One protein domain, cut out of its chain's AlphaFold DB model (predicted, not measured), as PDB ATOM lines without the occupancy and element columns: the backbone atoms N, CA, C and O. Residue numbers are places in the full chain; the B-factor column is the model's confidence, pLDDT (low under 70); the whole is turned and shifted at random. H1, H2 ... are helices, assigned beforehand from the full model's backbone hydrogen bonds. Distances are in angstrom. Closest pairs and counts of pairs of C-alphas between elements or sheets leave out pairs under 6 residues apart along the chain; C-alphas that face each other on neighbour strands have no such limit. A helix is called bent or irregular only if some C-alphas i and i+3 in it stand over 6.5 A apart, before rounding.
ATOM      1  N   SER A1007     -39.182  22.648  44.650       56.09
ATOM      2  CA  SER A1007     -37.963  21.826  44.720       56.09
ATOM      3  C   SER A1007     -36.771  22.406  43.961       56.09
ATOM      4  O   SER A1007     -35.622  22.259  44.377       56.09
ATOM      5  N   ASP A1008     -37.055  23.061  42.841       66.56
ATOM      6  CA  ASP A1008     -36.054  23.382  41.826       66.56
ATOM      7  C   ASP A1008     -35.321  24.691  42.152       66.56
ATOM      8  O   ASP A1008     -34.277  24.984  41.570       66.56
ATOM      9  N   ALA A1009     -35.849  25.469  43.107       70.87
ATOM     10  CA  ALA A1009     -35.172  26.630  43.668       70.87
ATOM     11  C   ALA A1009     -33.925  26.191  44.448       70.87
ATOM     12  O   ALA A1009     -32.823  26.550  44.062       70.87
ATOM     13  N   ALA A1010     -34.067  25.308  45.442       68.53
ATOM     14  CA  ALA A1010     -32.951  24.835  46.271       68.53
ATOM     15  C   ALA A1010     -31.798  24.210  45.451       68.53
ATOM     16  O   ALA A1010     -30.621  24.399  45.760       68.53
ATOM     17  N   VAL A1011     -32.143  23.483  44.382       69.90
ATOM     18  CA  VAL A1011     -31.208  22.868  43.421       69.90
ATOM     19  C   VAL A1011     -30.404  23.927  42.657       69.90
ATOM     20  O   VAL A1011     -29.181  23.800  42.532       69.90
ATOM     21  N   ARG A1012     -31.089  24.973  42.175       72.84
ATOM     22  CA  ARG A1012     -30.524  26.109  41.433       72.84
ATOM     23  C   ARG A1012     -29.719  27.042  42.336       72.84
ATOM     24  O   ARG A1012     -28.646  27.483  41.939       72.84
ATOM     25  N   ASP A1013     -30.189  27.281  43.556       76.12
ATOM     26  CA  ASP A1013     -29.491  28.053  44.583       76.12
ATOM     27  C   ASP A1013     -28.133  27.396  44.889       76.12
ATOM     28  O   ASP A1013     -27.102  28.063  44.861       76.12
ATOM     29  N   CYS A1014     -28.093  26.067  45.067       78.77
ATOM     30  CA  CYS A1014     -26.836  25.334  45.264       78.77
ATOM     31  C   CYS A1014     -25.874  25.440  44.064       78.77
ATOM     32  O   CYS A1014     -24.662  25.517  44.276       78.77
ATOM     33  N   GLN A1015     -26.382  25.487  42.824       81.03
ATOM     34  CA  GLN A1015     -25.555  25.759  41.639       81.03
ATOM     35  C   GLN A1015     -25.028  27.205  41.645       81.03
ATOM     36  O   GLN A1015     -23.838  27.414  41.433       81.03
ATOM     37  N   GLY A1016     -25.864  28.200  41.956       82.24
ATOM     38  CA  GLY A1016     -25.446  29.606  42.034       82.24
ATOM     39  C   GLY A1016     -24.375  29.856  43.103       82.24
ATOM     40  O   GLY A1016     -23.416  30.592  42.866       82.24
ATOM     41  N   VAL A1017     -24.472  29.183  44.255       83.94
ATOM     42  CA  VAL A1017     -23.430  29.195  45.300       83.94
ATOM     43  C   VAL A1017     -22.137  28.531  44.798       83.94
ATOM     44  O   VAL A1017     -21.046  29.018  45.096       83.94
ATOM     45  N   LEU A1018     -22.234  27.457  44.006       85.07
ATOM     46  CA  LEU A1018     -21.073  26.798  43.400       85.07
ATOM     47  C   LEU A1018     -20.386  27.683  42.345       85.07
ATOM     48  O   LEU A1018     -19.170  27.832  42.388       85.07
ATOM     49  N   GLU A1019     -21.132  28.337  41.454       83.47
ATOM     50  CA  GLU A1019     -20.576  29.321  40.510       83.47
ATOM     51  C   GLU A1019     -19.904  30.492  41.253       83.47
ATOM     52  O   GLU A1019     -18.808  30.929  40.896       83.47
ATOM     53  N   THR A1020     -20.512  30.941  42.354       84.41
ATOM     54  CA  THR A1020     -19.981  31.996  43.230       84.41
ATOM     55  C   THR A1020     -18.629  31.622  43.857       84.41
ATOM     56  O   THR A1020     -17.737  32.471  43.911       84.41
ATOM     57  N   LEU A1021     -18.420  30.359  44.262       86.24
ATOM     58  CA  LEU A1021     -17.118  29.875  44.759       86.24
ATOM     59  C   LEU A1021     -15.989  30.097  43.743       86.24
ATOM     60  O   LEU A1021     -14.898  30.530  44.115       86.24
ATOM     61  N   TYR A1022     -16.250  29.823  42.463       85.00
ATOM     62  CA  TYR A1022     -15.268  29.992  41.392       85.00
ATOM     63  C   TYR A1022     -15.052  31.466  41.023       85.00
ATOM     64  O   TYR A1022     -13.915  31.866  40.770       85.00
ATOM     65  N   LEU A1023     -16.105  32.293  41.036       85.09
ATOM     66  CA  LEU A1023     -16.025  33.728  40.717       85.09
ATOM     67  C   LEU A1023     -15.243  34.543  41.763       85.09
ATOM     68  O   LEU A1023     -14.540  35.485  41.391       85.09
ATOM     69  N   ILE A1024     -15.323  34.164  43.045       83.92
ATOM     70  CA  ILE A1024     -14.612  34.811  44.167       83.92
ATOM     71  C   ILE A1024     -13.139  34.367  44.273       83.92
ATOM     72  O   ILE A1024     -12.358  34.979  45.006       83.92
ATOM     73  N   ALA A1025     -12.706  33.344  43.528       78.86
ATOM     74  CA  ALA A1025     -11.322  32.874  43.571       78.86
ATOM     75  C   ALA A1025     -10.320  34.001  43.221       78.86
ATOM     76  O   ALA A1025     -10.388  34.624  42.157       78.86
ATOM     77  N   GLY A1026      -9.388  34.257  44.148       73.38
ATOM     78  CA  GLY A1026      -8.450  35.389  44.112       73.38
ATOM     79  C   GLY A1026      -8.858  36.607  44.959       73.38
ATOM     80  O   GLY A1026      -8.068  37.540  45.076       73.38
ATOM     81  N   GLY A1027     -10.051  36.599  45.563       81.87
ATOM     82  CA  GLY A1027     -10.580  37.695  46.377       81.87
ATOM     83  C   GLY A1027      -9.946  37.881  47.770       81.87
ATOM     84  O   GLY A1027      -9.054  37.133  48.174       81.87
ATOM     85  N   PRO A1028     -10.410  38.894  48.533       80.39
ATOM     86  CA  PRO A1028      -9.866  39.258  49.843       80.39
ATOM     87  C   PRO A1028     -10.320  38.342  50.985       80.39
ATOM     88  O   PRO A1028      -9.668  38.294  52.024       80.39
ATOM     89  N   LEU A1029     -11.465  37.675  50.827       84.87
ATOM     90  CA  LEU A1029     -12.048  36.786  51.829       84.87
ATOM     91  C   LEU A1029     -11.493  35.361  51.656       84.87
ATOM     92  O   LEU A1029     -11.322  34.927  50.516       84.87
ATOM     93  N   PRO A1030     -11.260  34.600  52.745       82.02
ATOM     94  CA  PRO A1030     -10.862  33.196  52.649       82.02
ATOM     95  C   PRO A1030     -11.876  32.375  51.844       82.02
ATOM     96  O   PRO A1030     -13.078  32.432  52.119       82.02
ATOM     97  N   LEU A1031     -11.405  31.570  50.887       82.69
ATOM     98  CA  LEU A1031     -12.274  30.699  50.087       82.69
ATOM     99  C   LEU A1031     -13.007  29.687  50.984       82.69
ATOM    100  O   LEU A1031     -14.174  29.365  50.759       82.69
ATOM    101  N   GLU A1032     -12.350  29.265  52.063       84.79
ATOM    102  CA  GLU A1032     -12.872  28.381  53.101       84.79
ATOM    103  C   GLU A1032     -14.152  28.907  53.778       84.79
ATOM    104  O   GLU A1032     -14.967  28.107  54.233       84.79
ATOM    105  N   TRP A1033     -14.378  30.228  53.802       85.29
ATOM    106  CA  TRP A1033     -15.617  30.833  54.317       85.29
ATOM    107  C   TRP A1033     -16.821  30.488  53.441       85.29
ATOM    108  O   TRP A1033     -17.836  29.982  53.921       85.29
ATOM    109  N   PHE A1034     -16.687  30.709  52.133       86.48
ATOM    110  CA  PHE A1034     -17.727  30.390  51.161       86.48
ATOM    111  C   PHE A1034     -17.904  28.878  51.020       86.48
ATOM    112  O   PHE A1034     -19.033  28.403  50.919       86.48
ATOM    113  N   GLN A1035     -16.816  28.106  51.102       87.76
ATOM    114  CA  GLN A1035     -16.877  26.644  51.132       87.76
ATOM    115  C   GLN A1035     -17.670  26.127  52.345       87.76
ATOM    116  O   GLN A1035     -18.487  25.217  52.203       87.76
ATOM    117  N   TRP A1036     -17.490  26.725  53.528       83.49
ATOM    118  CA  TRP A1036     -18.250  26.367  54.731       83.49
ATOM    119  C   TRP A1036     -19.749  26.676  54.592       83.49
ATOM    120  O   TRP A1036     -20.595  25.842  54.943       83.49
ATOM    121  N   LYS A1037     -20.096  27.823  53.991       84.83
ATOM    122  CA  LYS A1037     -21.489  28.129  53.632       84.83
ATOM    123  C   LYS A1037     -22.041  27.125  52.620       84.83
ATOM    124  O   LYS A1037     -23.123  26.594  52.844       84.83
ATOM    125  N   PHE A1038     -21.297  26.792  51.565       87.13
ATOM    126  CA  PHE A1038     -21.702  25.805  50.555       87.13
ATOM    127  C   PHE A1038     -21.983  24.412  51.152       87.13
ATOM    128  O   PHE A1038     -23.009  23.812  50.836       87.13
ATOM    129  N   MET A1039     -21.160  23.912  52.081       86.32
ATOM    130  CA  MET A1039     -21.482  22.661  52.790       86.32
ATOM    131  C   MET A1039     -22.777  22.780  53.610       86.32
ATOM    132  O   MET A1039     -23.572  21.841  53.660       86.32
ATOM    133  N   SER A1040     -23.016  23.942  54.223       81.86
ATOM    134  CA  SER A1040     -24.243  24.224  54.976       81.86
ATOM    135  C   SER A1040     -25.481  24.265  54.065       81.86
ATOM    136  O   SER A1040     -26.515  23.700  54.425       81.86
ATOM    137  N   PHE A1041     -25.359  24.829  52.856       81.92
ATOM    138  CA  PHE A1041     -26.370  24.750  51.794       81.92
ATOM    139  C   PHE A1041     -26.684  23.310  51.406       81.92
ATOM    140  O   PHE A1041     -27.839  22.900  51.490       81.92
ATOM    141  N   VAL A1042     -25.670  22.527  51.025       86.14
ATOM    142  CA  VAL A1042     -25.860  21.141  50.570       86.14
ATOM    143  C   VAL A1042     -26.506  20.288  51.666       86.14
ATOM    144  O   VAL A1042     -27.450  19.544  51.396       86.14
ATOM    145  N   LYS A1043     -26.086  20.460  52.926       83.74
ATOM    146  CA  LYS A1043     -26.704  19.810  54.092       83.74
ATOM    147  C   LYS A1043     -28.188  20.174  54.256       83.74
ATOM    148  O   LYS A1043     -28.984  19.316  54.636       83.74
ATOM    149  N   ARG A1044     -28.576  21.419  53.955       78.79
ATOM    150  CA  ARG A1044     -29.968  21.893  54.032       78.79
ATOM    151  C   ARG A1044     -30.811  21.443  52.835       78.79
ATOM    152  O   ARG A1044     -31.933  20.985  53.028       78.79
ATOM    153  N   ALA A1045     -30.258  21.480  51.624       80.41
ATOM    154  CA  ALA A1045     -30.889  20.941  50.420       80.41
ATOM    155  C   ALA A1045     -31.168  19.435  50.564       80.41
ATOM    156  O   ALA A1045     -32.276  18.987  50.287       80.41
ATOM    157  N   ALA A1046     -30.222  18.668  51.116       80.66
ATOM    158  CA  ALA A1046     -30.392  17.242  51.401       80.66
ATOM    159  C   ALA A1046     -31.421  16.932  52.504       80.66
ATOM    160  O   ALA A1046     -31.967  15.827  52.555       80.66
ATOM    161  N   ALA A1047     -31.700  17.880  53.404       76.96
ATOM    162  CA  ALA A1047     -32.789  17.743  54.369       76.96
ATOM    163  C   ALA A1047     -34.166  17.895  53.696       76.96
ATOM    164  O   ALA A1047     -35.104  17.207  54.089       76.96
ATOM    165  N   ILE A1048     -34.266  18.754  52.672       74.72
ATOM    166  CA  ILE A1048     -35.527  19.147  52.024       74.72
ATOM    167  C   ILE A1048     -35.855  18.290  50.789       74.72
ATOM    168  O   ILE A1048     -37.002  17.876  50.640       74.72
ATOM    169  N   LYS A1049     -34.872  17.946  49.944       75.56
ATOM    170  CA  LYS A1049     -35.046  17.026  48.803       75.56
ATOM    171  C   LYS A1049     -34.047  15.859  48.856       75.56
ATOM    172  O   LYS A1049     -33.053  15.855  48.130       75.56
ATOM    173  N   PRO A1050     -34.289  14.842  49.706       72.12
ATOM    174  CA  PRO A1050     -33.355  13.732  49.891       72.12
ATOM    175  C   PRO A1050     -33.195  12.832  48.658       72.12
ATOM    176  O   PRO A1050     -32.139  12.222  48.514       72.12
ATOM    177  N   THR A1051     -34.178  12.783  47.747       75.61
ATOM    178  CA  THR A1051     -34.055  12.034  46.480       75.61
ATOM    179  C   THR A1051     -32.953  12.587  45.574       75.61
ATOM    180  O   THR A1051     -32.415  11.847  44.762       75.61
ATOM    181  N   TRP A1052     -32.546  13.851  45.755       80.64
ATOM    182  CA  TRP A1052     -31.499  14.505  44.959       80.64
ATOM    183  C   TRP A1052     -30.082  14.328  45.531       80.64
ATOM    184  O   TRP A1052     -29.148  15.022  45.123       80.64
ATOM    185  N   ALA A1053     -29.886  13.365  46.440       80.78
ATOM    186  CA  ALA A1053     -28.569  13.004  46.962       80.78
ATOM    187  C   ALA A1053     -27.500  12.740  45.868       80.78
ATOM    188  O   ALA A1053     -26.391  13.243  46.049       80.78
ATOM    189  N   PRO A1054     -27.780  12.068  44.725       82.10
ATOM    190  CA  PRO A1054     -26.780  11.878  43.664       82.10
ATOM    191  C   PRO A1054     -26.273  13.199  43.062       82.10
ATOM    192  O   PRO A1054     -25.065  13.414  42.956       82.10
ATOM    193  N   TYR A1055     -27.184  14.129  42.753       84.35
ATOM    194  CA  TYR A1055     -26.848  15.472  42.268       84.35
ATOM    195  C   TYR A1055     -26.048  16.270  43.311       84.35
ATOM    196  O   TYR A1055     -25.030  16.881  42.985       84.35
ATOM    197  N   LEU A1056     -26.451  16.220  44.585       86.38
ATOM    198  CA  LEU A1056     -25.757  16.921  45.672       86.38
ATOM    199  C   LEU A1056     -24.345  16.365  45.932       86.38
ATOM    200  O   LEU A1056     -23.411  17.142  46.134       86.38
ATOM    201  N   VAL A1057     -24.156  15.042  45.847       85.62
ATOM    202  CA  VAL A1057     -22.829  14.397  45.864       85.62
ATOM    203  C   VAL A1057     -21.970  14.899  44.700       85.62
ATOM    204  O   VAL A1057     -20.781  15.170  44.889       85.62
ATOM    205  N   ARG A1058     -22.554  15.084  43.510       84.80
ATOM    206  CA  ARG A1058     -21.820  15.582  42.341       84.80
ATOM    207  C   ARG A1058     -21.435  17.060  42.464       84.80
ATOM    208  O   ARG A1058     -20.275  17.389  42.220       84.80
ATOM    209  N   LEU A1059     -22.329  17.928  42.950       86.62
ATOM    210  CA  LEU A1059     -21.982  19.316  43.301       86.62
ATOM    211  C   LEU A1059     -20.846  19.375  44.336       86.62
ATOM    212  O   LEU A1059     -19.933  20.191  44.211       86.62
ATOM    213  N   MET A1060     -20.863  18.498  45.347       86.89
ATOM    214  CA  MET A1060     -19.782  18.421  46.334       86.89
ATOM    215  C   MET A1060     -18.438  18.056  45.699       86.89
ATOM    216  O   MET A1060     -17.432  18.679  46.038       86.89
ATOM    217  N   GLN A1061     -18.395  17.121  44.747       86.15
ATOM    218  CA  GLN A1061     -17.161  16.799  44.016       86.15
ATOM    219  C   GLN A1061     -16.612  18.022  43.256       86.15
ATOM    220  O   GLN A1061     -15.424  18.324  43.378       86.15
ATOM    221  N   LEU A1062     -17.478  18.772  42.561       84.96
ATOM    222  CA  LEU A1062     -17.119  19.971  41.781       84.96
ATOM    223  C   LEU A1062     -16.665  21.177  42.626       84.96
ATOM    224  O   LEU A1062     -16.054  22.105  42.100       84.96
ATOM    225  N   SER A1063     -16.957  21.193  43.927       83.54
ATOM    226  CA  SER A1063     -16.717  22.349  44.810       83.54
ATOM    227  C   SER A1063     -15.258  22.591  45.224       83.54
ATOM    228  O   SER A1063     -14.966  23.587  45.889       83.54
ATOM    229  N   ASN A1064     -14.344  21.663  44.910       80.97
ATOM    230  CA  ASN A1064     -12.941  21.652  45.358       80.97
ATOM    231  C   ASN A1064     -12.724  21.792  46.882       80.97
ATOM    232  O   ASN A1064     -11.597  21.971  47.343       80.97
ATOM    233  N   VAL A1065     -13.770  21.611  47.699       83.84
ATOM    234  CA  VAL A1065     -13.689  21.598  49.172       83.84
ATOM    235  C   VAL A1065     -12.718  20.521  49.673       83.84
ATOM    236  O   VAL A1065     -11.975  20.747  50.629       83.84
ATOM    237  N   HIS A1066     -12.626  19.394  48.962       80.18
ATOM    238  CA  HIS A1066     -11.649  18.332  49.211       80.18
ATOM    239  C   HIS A1066     -10.176  18.795  49.117       80.18
ATOM    240  O   HIS A1066      -9.294  18.112  49.631       80.18
ATOM    241  N   GLN A1067      -9.887  19.956  48.514       80.30
ATOM    242  CA  GLN A1067      -8.536  20.524  48.390       80.30
ATOM    243  C   GLN A1067      -8.203  21.540  49.496       80.30
ATOM    244  O   GLN A1067      -7.027  21.730  49.797       80.30
ATOM    245  N   SER A1068      -9.220  22.107  50.160       80.80
ATOM    246  CA  SER A1068      -9.153  23.194  51.159       80.80
ATOM    247  C   SER A1068      -7.997  23.124  52.171       80.80
ATOM    248  O   SER A1068      -7.639  22.044  52.650       80.80
ATOM    249  N   SER A1069      -7.451  24.272  52.591       75.42
ATOM    250  CA  SER A1069      -6.428  24.306  53.649       75.42
ATOM    251  C   SER A1069      -6.967  23.853  55.019       75.42
ATOM    252  O   SER A1069      -6.218  23.323  55.846       75.42
ATOM    253  N   SER A1070      -8.275  24.004  55.264       79.66
ATOM    254  CA  SER A1070      -8.884  23.714  56.563       79.66
ATOM    255  C   SER A1070      -9.157  22.220  56.760       79.66
ATOM    256  O   SER A1070     -10.075  21.634  56.187       79.66
ATOM    257  N   ALA A1071      -8.395  21.601  57.665       79.43
ATOM    258  CA  ALA A1071      -8.595  20.210  58.079       79.43
ATOM    259  C   ALA A1071      -9.938  19.956  58.800       79.43
ATOM    260  O   ALA A1071     -10.395  18.815  58.847       79.43
ATOM    261  N   ALA A1072     -10.572  20.992  59.364       79.86
ATOM    262  CA  ALA A1072     -11.918  20.882  59.931       79.86
ATOM    263  C   ALA A1072     -12.959  20.793  58.807       79.86
ATOM    264  O   ALA A1072     -13.705  19.822  58.738       79.86
ATOM    265  N   LEU A1073     -12.899  21.734  57.860       82.70
ATOM    266  CA  LEU A1073     -13.757  21.772  56.676       82.70
ATOM    267  C   LEU A1073     -13.646  20.486  55.839       82.70
ATOM    268  O   LEU A1073     -14.657  19.917  55.447       82.70
ATOM    269  N   LYS A1074     -12.422  19.976  55.629       86.50
ATOM    270  CA  LYS A1074     -12.178  18.677  54.979       86.50
ATOM    271  C   LYS A1074     -12.863  17.514  55.703       86.50
ATOM    272  O   LYS A1074     -13.392  16.630  55.041       86.50
ATOM    273  N   ARG A1075     -12.883  17.499  57.042       84.57
ATOM    274  CA  ARG A1075     -13.591  16.458  57.806       84.57
ATOM    275  C   ARG A1075     -15.104  16.578  57.632       84.57
ATOM    276  O   ARG A1075     -15.752  15.580  57.338       84.57
ATOM    277  N   ASP A1076     -15.642  17.784  57.781       84.12
ATOM    278  CA  ASP A1076     -17.078  18.052  57.646       84.12
ATOM    279  C   ASP A1076     -17.581  17.722  56.229       84.12
ATOM    280  O   ASP A1076     -18.681  17.190  56.072       84.12
ATOM    281  N   PHE A1077     -16.744  17.949  55.210       90.29
ATOM    282  CA  PHE A1077     -16.972  17.532  53.827       90.29
ATOM    283  C   PHE A1077     -17.122  16.017  53.693       90.29
ATOM    284  O   PHE A1077     -18.122  15.574  53.138       90.29
ATOM    285  N   TYR A1078     -16.177  15.219  54.207       91.84
ATOM    286  CA  TYR A1078     -16.287  13.757  54.128       91.84
ATOM    287  C   TYR A1078     -17.481  13.234  54.939       91.84
ATOM    288  O   TYR A1078     -18.264  12.458  54.408       91.84
ATOM    289  N   ILE A1079     -17.724  13.753  56.150       88.03
ATOM    290  CA  ILE A1079     -18.909  13.392  56.953       88.03
ATOM    291  C   ILE A1079     -20.210  13.661  56.179       88.03
ATOM    292  O   ILE A1079     -21.116  12.825  56.175       88.03
ATOM    293  N   LEU A1080     -20.326  14.819  55.519       88.25
ATOM    294  CA  LEU A1080     -21.497  15.142  54.705       88.25
ATOM    295  C   LEU A1080     -21.585  14.240  53.466       88.25
ATOM    296  O   LEU A1080     -22.665  13.736  53.176       88.25
ATOM    297  N   LEU A1081     -20.468  13.988  52.780       87.45
ATOM    298  CA  LEU A1081     -20.397  13.129  51.596       87.45
ATOM    299  C   LEU A1081     -20.869  11.701  51.915       87.45
ATOM    300  O   LEU A1081     -21.759  11.193  51.237       87.45
ATOM    301  N   ASP A1082     -20.352  11.108  52.993       86.35
ATOM    302  CA  ASP A1082     -20.723   9.777  53.486       86.35
ATOM    303  C   ASP A1082     -22.211   9.727  53.885       86.35
ATOM    304  O   ASP A1082     -22.920   8.762  53.583       86.35
ATOM    305  N   THR A1083     -22.722  10.797  54.508       85.30
ATOM    306  CA  THR A1083     -24.146  10.941  54.879       85.30
ATOM    307  C   THR A1083     -25.064  11.023  53.652       85.30
ATOM    308  O   THR A1083     -26.189  10.526  53.692       85.30
ATOM    309  N   LEU A1084     -24.616  11.631  52.548       84.29
ATOM    310  CA  LEU A1084     -25.384  11.663  51.297       84.29
ATOM    311  C   LEU A1084     -25.307  10.332  50.545       84.29
ATOM    312  O   LEU A1084     -26.334   9.838  50.085       84.29
ATOM    313  N   GLN A1085     -24.118   9.732  50.446       84.24
ATOM    314  CA  GLN A1085     -23.907   8.465  49.742       84.24
ATOM    315  C   GLN A1085     -24.667   7.311  50.409       84.24
ATOM    316  O   GLN A1085     -25.369   6.570  49.726       84.24
ATOM    317  N   SER A1086     -24.628   7.212  51.742       77.80
ATOM    318  CA  SER A1086     -25.412   6.219  52.498       77.80
ATOM    319  C   SER A1086     -26.931   6.415  52.386       77.80
ATOM    320  O   SER A1086     -27.686   5.451  52.505       77.80
ATOM    321  N   ARG A1087     -27.397   7.642  52.112       70.57
ATOM    322  CA  ARG A1087     -28.819   7.959  51.902       70.57
ATOM    323  C   ARG A1087     -29.275   7.795  50.446       70.57
ATOM    324  O   ARG A1087     -30.465   7.618  50.211       70.57
ATOM    325  N   GLY A1088     -28.349   7.798  49.485       60.43
ATOM    326  CA  GLY A1088     -28.617   7.708  48.044       60.43
ATOM    327  C   GLY A1088     -29.190   6.373  47.542       60.43
ATOM    328  O   GLY A1088     -29.408   6.231  46.347       60.43
ATOM    329  N   ALA A1089     -29.448   5.405  48.428       53.77
ATOM    330  CA  ALA A1089     -30.049   4.111  48.095       53.77
ATOM    331  C   ALA A1089     -31.597   4.108  48.067       53.77
ATOM    332  O   ALA A1089     -32.202   3.076  47.780       53.77
ATOM    333  N   SER A1090     -32.266   5.224  48.388       53.66
ATOM    334  CA  SER A1090     -33.734   5.327  48.319       53.66
ATOM    335  C   SER A1090     -34.226   5.516  46.879       53.66
ATOM    336  O   SER A1090     -33.768   6.436  46.203       53.66
ATOM    337  N   SER A1091     -35.193   4.704  46.439       53.66
ATOM    338  CA  SER A1091     -35.674   4.644  45.049       53.66
ATOM    339  C   SER A1091     -36.107   5.998  44.469       53.66
ATOM    340  O   SER A1091     -37.117   6.572  44.886       53.66
ATOM    341  N   THR A1092     -35.378   6.461  43.457       55.58
ATOM    342  CA  THR A1092     -35.749   7.576  42.580       55.58
ATOM    343  C   THR A1092     -36.769   7.134  41.526       55.58
ATOM    344  O   THR A1092     -36.920   5.947  41.242       55.58
ATOM    345  N   THR A1093     -37.482   8.091  40.926       63.56
ATOM    346  CA  THR A1093     -38.255   7.829  39.699       63.56
ATOM    347  C   THR A1093     -37.394   8.127  38.473       63.56
ATOM    348  O   THR A1093     -36.546   9.018  38.513       63.56
ATOM    349  N   THR A1094     -37.634   7.423  37.363       63.39
ATOM    350  CA  THR A1094     -36.865   7.582  36.112       63.39
ATOM    351  C   THR A1094     -36.940   8.996  35.524       63.39
ATOM    352  O   THR A1094     -36.014   9.430  34.843       63.39
ATOM    353  N   VAL A1095     -38.017   9.738  35.811       65.51
ATOM    354  CA  VAL A1095     -38.161  11.152  35.426       65.51
ATOM    355  C   VAL A1095     -37.235  12.040  36.265       65.51
ATOM    356  O   VAL A1095     -36.450  12.797  35.698       65.51
ATOM    357  N   GLU A1096     -37.256  11.902  37.599       64.26
ATOM    358  CA  GLU A1096     -36.349  12.661  38.476       64.26
ATOM    359  C   GLU A1096     -34.872  12.359  38.190       64.26
ATOM    360  O   GLU A1096     -34.041  13.258  38.283       64.26
ATOM    361  N   GLU A1097     -34.530  11.118  37.839       67.73
ATOM    362  CA  GLU A1097     -33.160  10.718  37.496       67.73
ATOM    363  C   GLU A1097     -32.659  11.413  36.218       67.73
ATOM    364  O   GLU A1097     -31.545  11.941  36.192       67.73
ATOM    365  N   GLY A1098     -33.506  11.514  35.187       72.68
ATOM    366  CA  GLY A1098     -33.196  12.260  33.965       72.68
ATOM    367  C   GLY A1098     -32.999  13.763  34.203       72.68
ATOM    368  O   GLY A1098     -32.098  14.369  33.618       72.68
ATOM    369  N   ASP A1099     -33.798  14.366  35.087       75.73
ATOM    370  CA  ASP A1099     -33.655  15.780  35.455       75.73
ATOM    371  C   ASP A1099     -32.456  16.035  36.380       75.73
ATOM    372  O   ASP A1099     -31.750  17.029  36.194       75.73
ATOM    373  N   MET A1100     -32.142  15.118  37.303       77.03
ATOM    374  CA  MET A1100     -30.904  15.148  38.092       77.03
ATOM    375  C   MET A1100     -29.664  15.079  37.205       77.03
ATOM    376  O   MET A1100     -28.740  15.869  37.396       77.03
ATOM    377  N   GLN A1101     -29.642  14.178  36.219       78.99
ATOM    378  CA  GLN A1101     -28.511  14.045  35.302       78.99
ATOM    379  C   GLN A1101     -28.369  15.280  34.400       78.99
ATOM    380  O   GLN A1101     -27.252  15.739  34.154       78.99
ATOM    381  N   ARG A1102     -29.486  15.879  33.958       78.94
ATOM    382  CA  ARG A1102     -29.480  17.143  33.201       78.94
ATOM    383  C   ARG A1102     -28.977  18.316  34.049       78.94
ATOM    384  O   ARG A1102     -28.188  19.117  33.555       78.94
ATOM    385  N   ALA A1103     -29.382  18.401  35.317       78.32
ATOM    386  CA  ALA A1103     -28.901  19.415  36.254       78.32
ATOM    387  C   ALA A1103     -27.413  19.226  36.599       78.32
ATOM    388  O   ALA A1103     -26.664  20.200  36.627       78.32
ATOM    389  N   ALA A1104     -26.959  17.985  36.797       79.38
ATOM    390  CA  ALA A1104     -25.548  17.669  37.010       79.38
ATOM    391  C   ALA A1104     -24.701  18.079  35.797       79.38
ATOM    392  O   ALA A1104     -23.722  18.800  35.961       79.38
ATOM    393  N   ALA A1105     -25.122  17.722  34.579       79.15
ATOM    394  CA  ALA A1105     -24.456  18.134  33.345       79.15
ATOM    395  C   ALA A1105     -24.466  19.664  33.140       79.15
ATOM    396  O   ALA A1105     -23.495  20.220  32.631       79.15
ATOM    397  N   ALA A1106     -25.522  20.367  33.565       78.89
ATOM    398  CA  ALA A1106     -25.569  21.830  33.534       78.89
ATOM    399  C   ALA A1106     -24.574  22.465  34.524       78.89
ATOM    400  O   ALA A1106     -23.851  23.385  34.145       78.89
ATOM    401  N   ALA A1107     -24.477  21.945  35.752       79.47
ATOM    402  CA  ALA A1107     -23.505  22.400  36.746       79.47
ATOM    403  C   ALA A1107     -22.055  22.059  36.346       79.47
ATOM    404  O   ALA A1107     -21.163  22.886  36.525       79.47
ATOM    405  N   GLU A1108     -21.815  20.885  35.753       82.14
ATOM    406  CA  GLU A1108     -20.527  20.508  35.154       82.14
ATOM    407  C   GLU A1108     -20.154  21.412  33.978       82.14
ATOM    408  O   GLU A1108     -19.009  21.839  33.885       82.14
ATOM    409  N   SER A1109     -21.108  21.748  33.107       80.57
ATOM    410  CA  SER A1109     -20.895  22.666  31.984       80.57
ATOM    411  C   SER A1109     -20.598  24.090  32.466       80.57
ATOM    412  O   SER A1109     -19.661  24.722  31.981       80.57
ATOM    413  N   ALA A1110     -21.318  24.577  33.483       77.27
ATOM    414  CA  ALA A1110     -21.064  25.876  34.100       77.27
ATOM    415  C   ALA A1110     -19.675  25.925  34.761       77.27
ATOM    416  O   ALA A1110     -18.848  26.755  34.389       77.27
ATOM    417  N   VAL A1111     -19.371  25.001  35.681       79.37
ATOM    418  CA  VAL A1111     -18.062  24.927  36.355       79.37
ATOM    419  C   VAL A1111     -16.930  24.663  35.359       79.37
ATOM    420  O   VAL A1111     -15.877  25.287  35.460       79.37
ATOM    421  N   GLY A1112     -17.152  23.810  34.362       76.67
ATOM    422  CA  GLY A1112     -16.212  23.535  33.278       76.67
ATOM    423  C   GLY A1112     -15.934  24.767  32.418       76.67
ATOM    424  O   GLY A1112     -14.781  25.027  32.097       76.67
ATOM    425  N   ALA A1113     -16.945  25.586  32.115       72.99
ATOM    426  CA  ALA A1113     -16.761  26.858  31.421       72.99
ATOM    427  C   ALA A1113     -16.024  27.899  32.282       72.99
ATOM    428  O   ALA A1113     -15.198  28.641  31.749       72.99
ATOM    429  N   LEU A1114     -16.277  27.945  33.598       76.25
ATOM    430  CA  LEU A1114     -15.536  28.798  34.538       76.25
ATOM    431  C   LEU A1114     -14.058  28.370  34.622       76.25
ATOM    432  O   LEU A1114     -13.170  29.211  34.489       76.25
ATOM    433  N   ALA A1115     -13.785  27.071  34.776       72.01
ATOM    434  CA  ALA A1115     -12.435  26.508  34.829       72.01
ATOM    435  C   ALA A1115     -11.685  26.678  33.496       72.01
ATOM    436  O   ALA A1115     -10.574  27.207  33.476       72.01
ATOM    437  N   ALA A1116     -12.319  26.361  32.364       66.20
ATOM    438  CA  ALA A1116     -11.738  26.576  31.041       66.20
ATOM    439  C   ALA A1116     -11.424  28.060  30.781       66.20
ATOM    440  O   ALA A1116     -10.411  28.364  30.160       66.20
ATOM    441  N   GLN A1117     -12.218  29.008  31.296       64.32
ATOM    442  CA  GLN A1117     -11.903  30.446  31.211       64.32
ATOM    443  C   GLN A1117     -10.767  30.886  32.154       64.32
ATOM    444  O   GLN A1117     -10.099  31.886  31.877       64.32
ATOM    445  N   VAL A1118     -10.486  30.136  33.225       61.67
ATOM    446  CA  VAL A1118      -9.267  30.308  34.035       61.67
ATOM    447  C   VAL A1118      -8.027  29.786  33.291       61.67
ATOM    448  O   VAL A1118      -6.972  30.415  33.392       61.67
ATOM    449  N   GLU A1119      -8.155  28.707  32.510       55.94
ATOM    450  CA  GLU A1119      -7.042  28.004  31.844       55.94
ATOM    451  C   GLU A1119      -6.712  28.491  30.415       55.94
ATOM    452  O   GLU A1119      -5.541  28.699  30.088       55.94
ATOM    453  N   HIS A1120      -7.702  28.708  29.541       46.94
ATOM    454  CA  HIS A1120      -7.488  28.888  28.091       46.94
ATOM    455  C   HIS A1120      -6.681  30.136  27.684       46.94
ATOM    456  O   HIS A1120      -6.143  30.159  26.580       46.94
ATOM    457  N   THR A1138      -0.104  34.811  37.667       66.84
ATOM    458  CA  THR A1138      -1.103  35.754  38.168       66.84
ATOM    459  C   THR A1138      -1.176  36.951  37.230       66.84
ATOM    460  O   THR A1138      -0.305  37.818  37.240       66.84
ATOM    461  N   ALA A1139      -2.209  36.991  36.390       75.39
ATOM    462  CA  ALA A1139      -2.451  38.108  35.494       75.39
ATOM    463  C   ALA A1139      -2.809  39.346  36.328       75.39
ATOM    464  O   ALA A1139      -3.847  39.374  36.985       75.39
ATOM    465  N   PHE A1140      -1.940  40.354  36.329       83.37
ATOM    466  CA  PHE A1140      -2.162  41.605  37.053       83.37
ATOM    467  C   PHE A1140      -3.017  42.584  36.240       83.37
ATOM    468  O   PHE A1140      -2.956  42.612  35.009       83.37
ATOM    469  N   PHE A1141      -3.810  43.411  36.913       86.42
ATOM    470  CA  PHE A1141      -4.561  44.492  36.277       86.42
ATOM    471  C   PHE A1141      -3.593  45.527  35.681       86.42
ATOM    472  O   PHE A1141      -2.532  45.785  36.250       86.42
ATOM    473  N   ILE A1142      -3.920  46.112  34.527       83.06
ATOM    474  CA  ILE A1142      -3.047  47.066  33.824       83.06
ATOM    475  C   ILE A1142      -2.723  48.297  34.681       83.06
ATOM    476  O   ILE A1142      -1.579  48.735  34.701       83.06
ATOM    477  N   PHE A1143      -3.688  48.773  35.473       83.83
ATOM    478  CA  PHE A1143      -3.497  49.839  36.460       83.83
ATOM    479  C   PHE A1143      -3.329  49.263  37.876       83.83
ATOM    480  O   PHE A1143      -4.082  49.591  38.790       83.83
ATOM    481  N   SER A1144      -2.362  48.361  38.043       82.89
ATOM    482  CA  SER A1144      -1.897  47.844  39.341       82.89
ATOM    483  C   SER A1144      -0.473  48.320  39.620       82.89
ATOM    484  O   SER A1144       0.272  48.595  38.677       82.89
ATOM    485  N   HIS A1145      -0.036  48.340  40.884       77.02
ATOM    486  CA  HIS A1145       1.333  48.768  41.222       77.02
ATOM    487  C   HIS A1145       2.404  47.815  40.640       77.02
ATOM    488  O   HIS A1145       3.578  48.168  40.540       77.02
ATOM    489  N   GLN A1146       2.007  46.603  40.233       74.87
ATOM    490  CA  GLN A1146       2.883  45.594  39.628       74.87
ATOM    491  C   GLN A1146       2.983  45.694  38.093       74.87
ATOM    492  O   GLN A1146       3.874  45.077  37.511       74.87
ATOM    493  N   ARG A1147       2.107  46.466  37.429       74.13
ATOM    494  CA  ARG A1147       2.189  46.764  35.982       74.13
ATOM    495  C   ARG A1147       2.459  48.238  35.667       74.13
ATOM    496  O   ARG A1147       3.057  48.517  34.634       74.13
ATOM    497  N   ASP A1148       2.075  49.162  36.544       75.23
ATOM    498  CA  ASP A1148       2.246  50.602  36.350       75.23
ATOM    499  C   ASP A1148       2.815  51.280  37.608       75.23
ATOM    500  O   ASP A1148       2.104  51.609  38.558       75.23
ATOM    501  N   THR A1170      -1.946  39.956  47.208       72.09
ATOM    502  CA  THR A1170      -1.976  40.445  45.824       72.09
ATOM    503  C   THR A1170      -3.378  40.617  45.237       72.09
ATOM    504  O   THR A1170      -3.480  41.069  44.100       72.09
ATOM    505  N   TRP A1171      -4.460  40.324  45.974       82.27
ATOM    506  CA  TRP A1171      -5.848  40.432  45.472       82.27
ATOM    507  C   TRP A1171      -6.204  41.817  44.903       82.27
ATOM    508  O   TRP A1171      -7.065  41.929  44.028       82.27
ATOM    509  N   ALA A1172      -5.547  42.872  45.400       83.86
ATOM    510  CA  ALA A1172      -5.734  44.250  44.954       83.86
ATOM    511  C   ALA A1172      -5.014  44.567  43.626       83.86
ATOM    512  O   ALA A1172      -5.436  45.483  42.927       83.86
ATOM    513  N   ASP A1173      -3.996  43.793  43.235       83.96
ATOM    514  CA  ASP A1173      -3.274  43.936  41.960       83.96
ATOM    515  C   ASP A1173      -3.692  42.878  40.919       83.96
ATOM    516  O   ASP A1173      -3.715  43.158  39.722       83.96
ATOM    517  N   ALA A1174      -3.991  41.651  41.354       84.43
ATOM    518  CA  ALA A1174      -4.259  40.494  40.497       84.43
ATOM    519  C   ALA A1174      -5.719  40.428  40.018       84.43
ATOM    520  O   ALA A1174      -6.631  40.784  40.762       84.43
ATOM    521  N   LEU A1175      -5.933  39.928  38.795       84.67
ATOM    522  CA  LEU A1175      -7.250  39.718  38.189       84.67
ATOM    523  C   LEU A1175      -7.929  38.451  38.721       84.67
ATOM    524  O   LEU A1175      -7.424  37.333  38.528       84.67
ATOM    525  N   TRP A1176      -9.104  38.629  39.317       86.81
ATOM    526  CA  TRP A1176      -9.938  37.539  39.834       86.81
ATOM    527  C   TRP A1176     -10.589  36.758  38.685       86.81
ATOM    528  O   TRP A1176     -10.623  37.229  37.546       86.81
ATOM    529  N   THR A1177     -11.184  35.596  38.972       81.96
ATOM    530  CA  THR A1177     -12.021  34.886  37.986       81.96
ATOM    531  C   THR A1177     -13.151  35.778  37.467       81.96
ATOM    532  O   THR A1177     -13.351  35.851  36.258       81.96
ATOM    533  N   LEU A1178     -13.828  36.525  38.351       86.29
ATOM    534  CA  LEU A1178     -14.886  37.485  38.006       86.29
ATOM    535  C   LEU A1178     -14.518  38.427  36.843       86.29
ATOM    536  O   LEU A1178     -15.334  38.664  35.957       86.29
ATOM    537  N   GLU A1179     -13.291  38.952  36.833       87.61
ATOM    538  CA  GLU A1179     -12.826  39.934  35.842       87.61
ATOM    539  C   GLU A1179     -12.472  39.308  34.488       87.61
ATOM    540  O   GLU A1179     -12.370  40.016  33.487       87.61
ATOM    541  N   ARG A1180     -12.303  37.980  34.435       82.96
ATOM    542  CA  ARG A1180     -12.042  37.226  33.197       82.96
ATOM    543  C   ARG A1180     -13.310  36.954  32.394       82.96
ATOM    544  O   ARG A1180     -13.209  36.578  31.230       82.96
ATOM    545  N   ILE A1181     -14.480  37.150  33.005       83.11
ATOM    546  CA  ILE A1181     -15.783  36.766  32.461       83.11
ATOM    547  C   ILE A1181     -16.619  38.031  32.238       83.11
ATOM    548  O   ILE A1181     -17.205  38.542  33.196       83.11
TER     549      ILE A1181
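What this domain is: This is residues 1007 to 1120, 1138 to 1148 and 1170 to 1181 of the 2394 residues of the protein "Hypothetical_protein_-_conserved" of Leishmania infantum (UniProt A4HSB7). Five helices make an up-and-down bundle, with H4, H3 and H5 side by side in a row and the hairpin of H1 and H2 packed on one side of that row. The short helix H6 packs on the ends of H1 and H5, and the loose stretches 1138 to 1148 and 1170 to 1176 run on past that end of the bundle. The printed part has 137 residues with six named helices, H1 to H6 in chain order, and no named strand; the class is all helix. It is only just compact, close to loose, with a radius of gyration of the C-alphas of 16.8 A, and its elongated outline spans 60 by 31 by 22 A.

Where its parts are: H1, residues 1007 to 1023, begins with C-alpha 1007 at (-37.963, 21.826, 44.720) and is 25.3 A long; it is neither bent nor irregular, but only just: C-alphas 1007 and 1010 are 6.0 A apart. H2, residues 1031 to 1048, measures 26.0 A. H3, residues 1050 to 1062, measures 19.2 A and is irregular, with C-alphas 1051 and 1054 7.8 A apart. H4, residues 1071 to 1087, measures 24.4 A. H5, residues 1094 to 1120, is the longest at 37.2 A and ends with C-alpha 1120 at (-7.488, 28.888, 28.091). H6, residues 1177 to 1180, measures 5.3 A.

How they stand to each other: H1 and H3 are the hub, touching four helices each. H1 and H2 form a helical hairpin at a shallow tilt of 10 degrees; their closest C-alphas, of Ala 1010 and Ala 1045, are 6.1 A apart. H1 touches H5, the same way, at C-alphas 1015 and 1107, the closest, 6.3 A apart. H1 and H3 only just touch, with 3 pairs of C-alphas within 8 A, the closest being Leu 1018 and Leu 1059 at 7.5 A. H3 and H4 form a hairpin at a tilt of 37 degrees, only just steep, with C-alphas 1053 and 1084 closest at 5.5 A. H3 touches H5, the same way, with C-alphas 1055 and 1100 closest at 5.8 A. H4 and H5 are apart. H6 touches H5, with C-alphas 1118 and 1177 closest at 6.6 A. Every O i to N i+4 pair is within hydrogen-bond range in H2 and H5, against 11 of 13 in H1, 7 of 9 in H3 and 12 of 13 in H4; H6 is too short for such a pair.

The domain as a whole: The two C-alphas farthest apart, of Ser 1091 and Asp 1148, are 60.2 A apart. Residues 1121 to 1137 and 1149 to 1169 are not printed, with C-alpha gaps of 13.8 A and 14.5 A. Of the links printed whole, H2 to H3 is tight and the others are short. The mean pLDDT of the printed part is 78.5; 20 residues are under 70, among them 1088 to 1097 and 1116 to 1120.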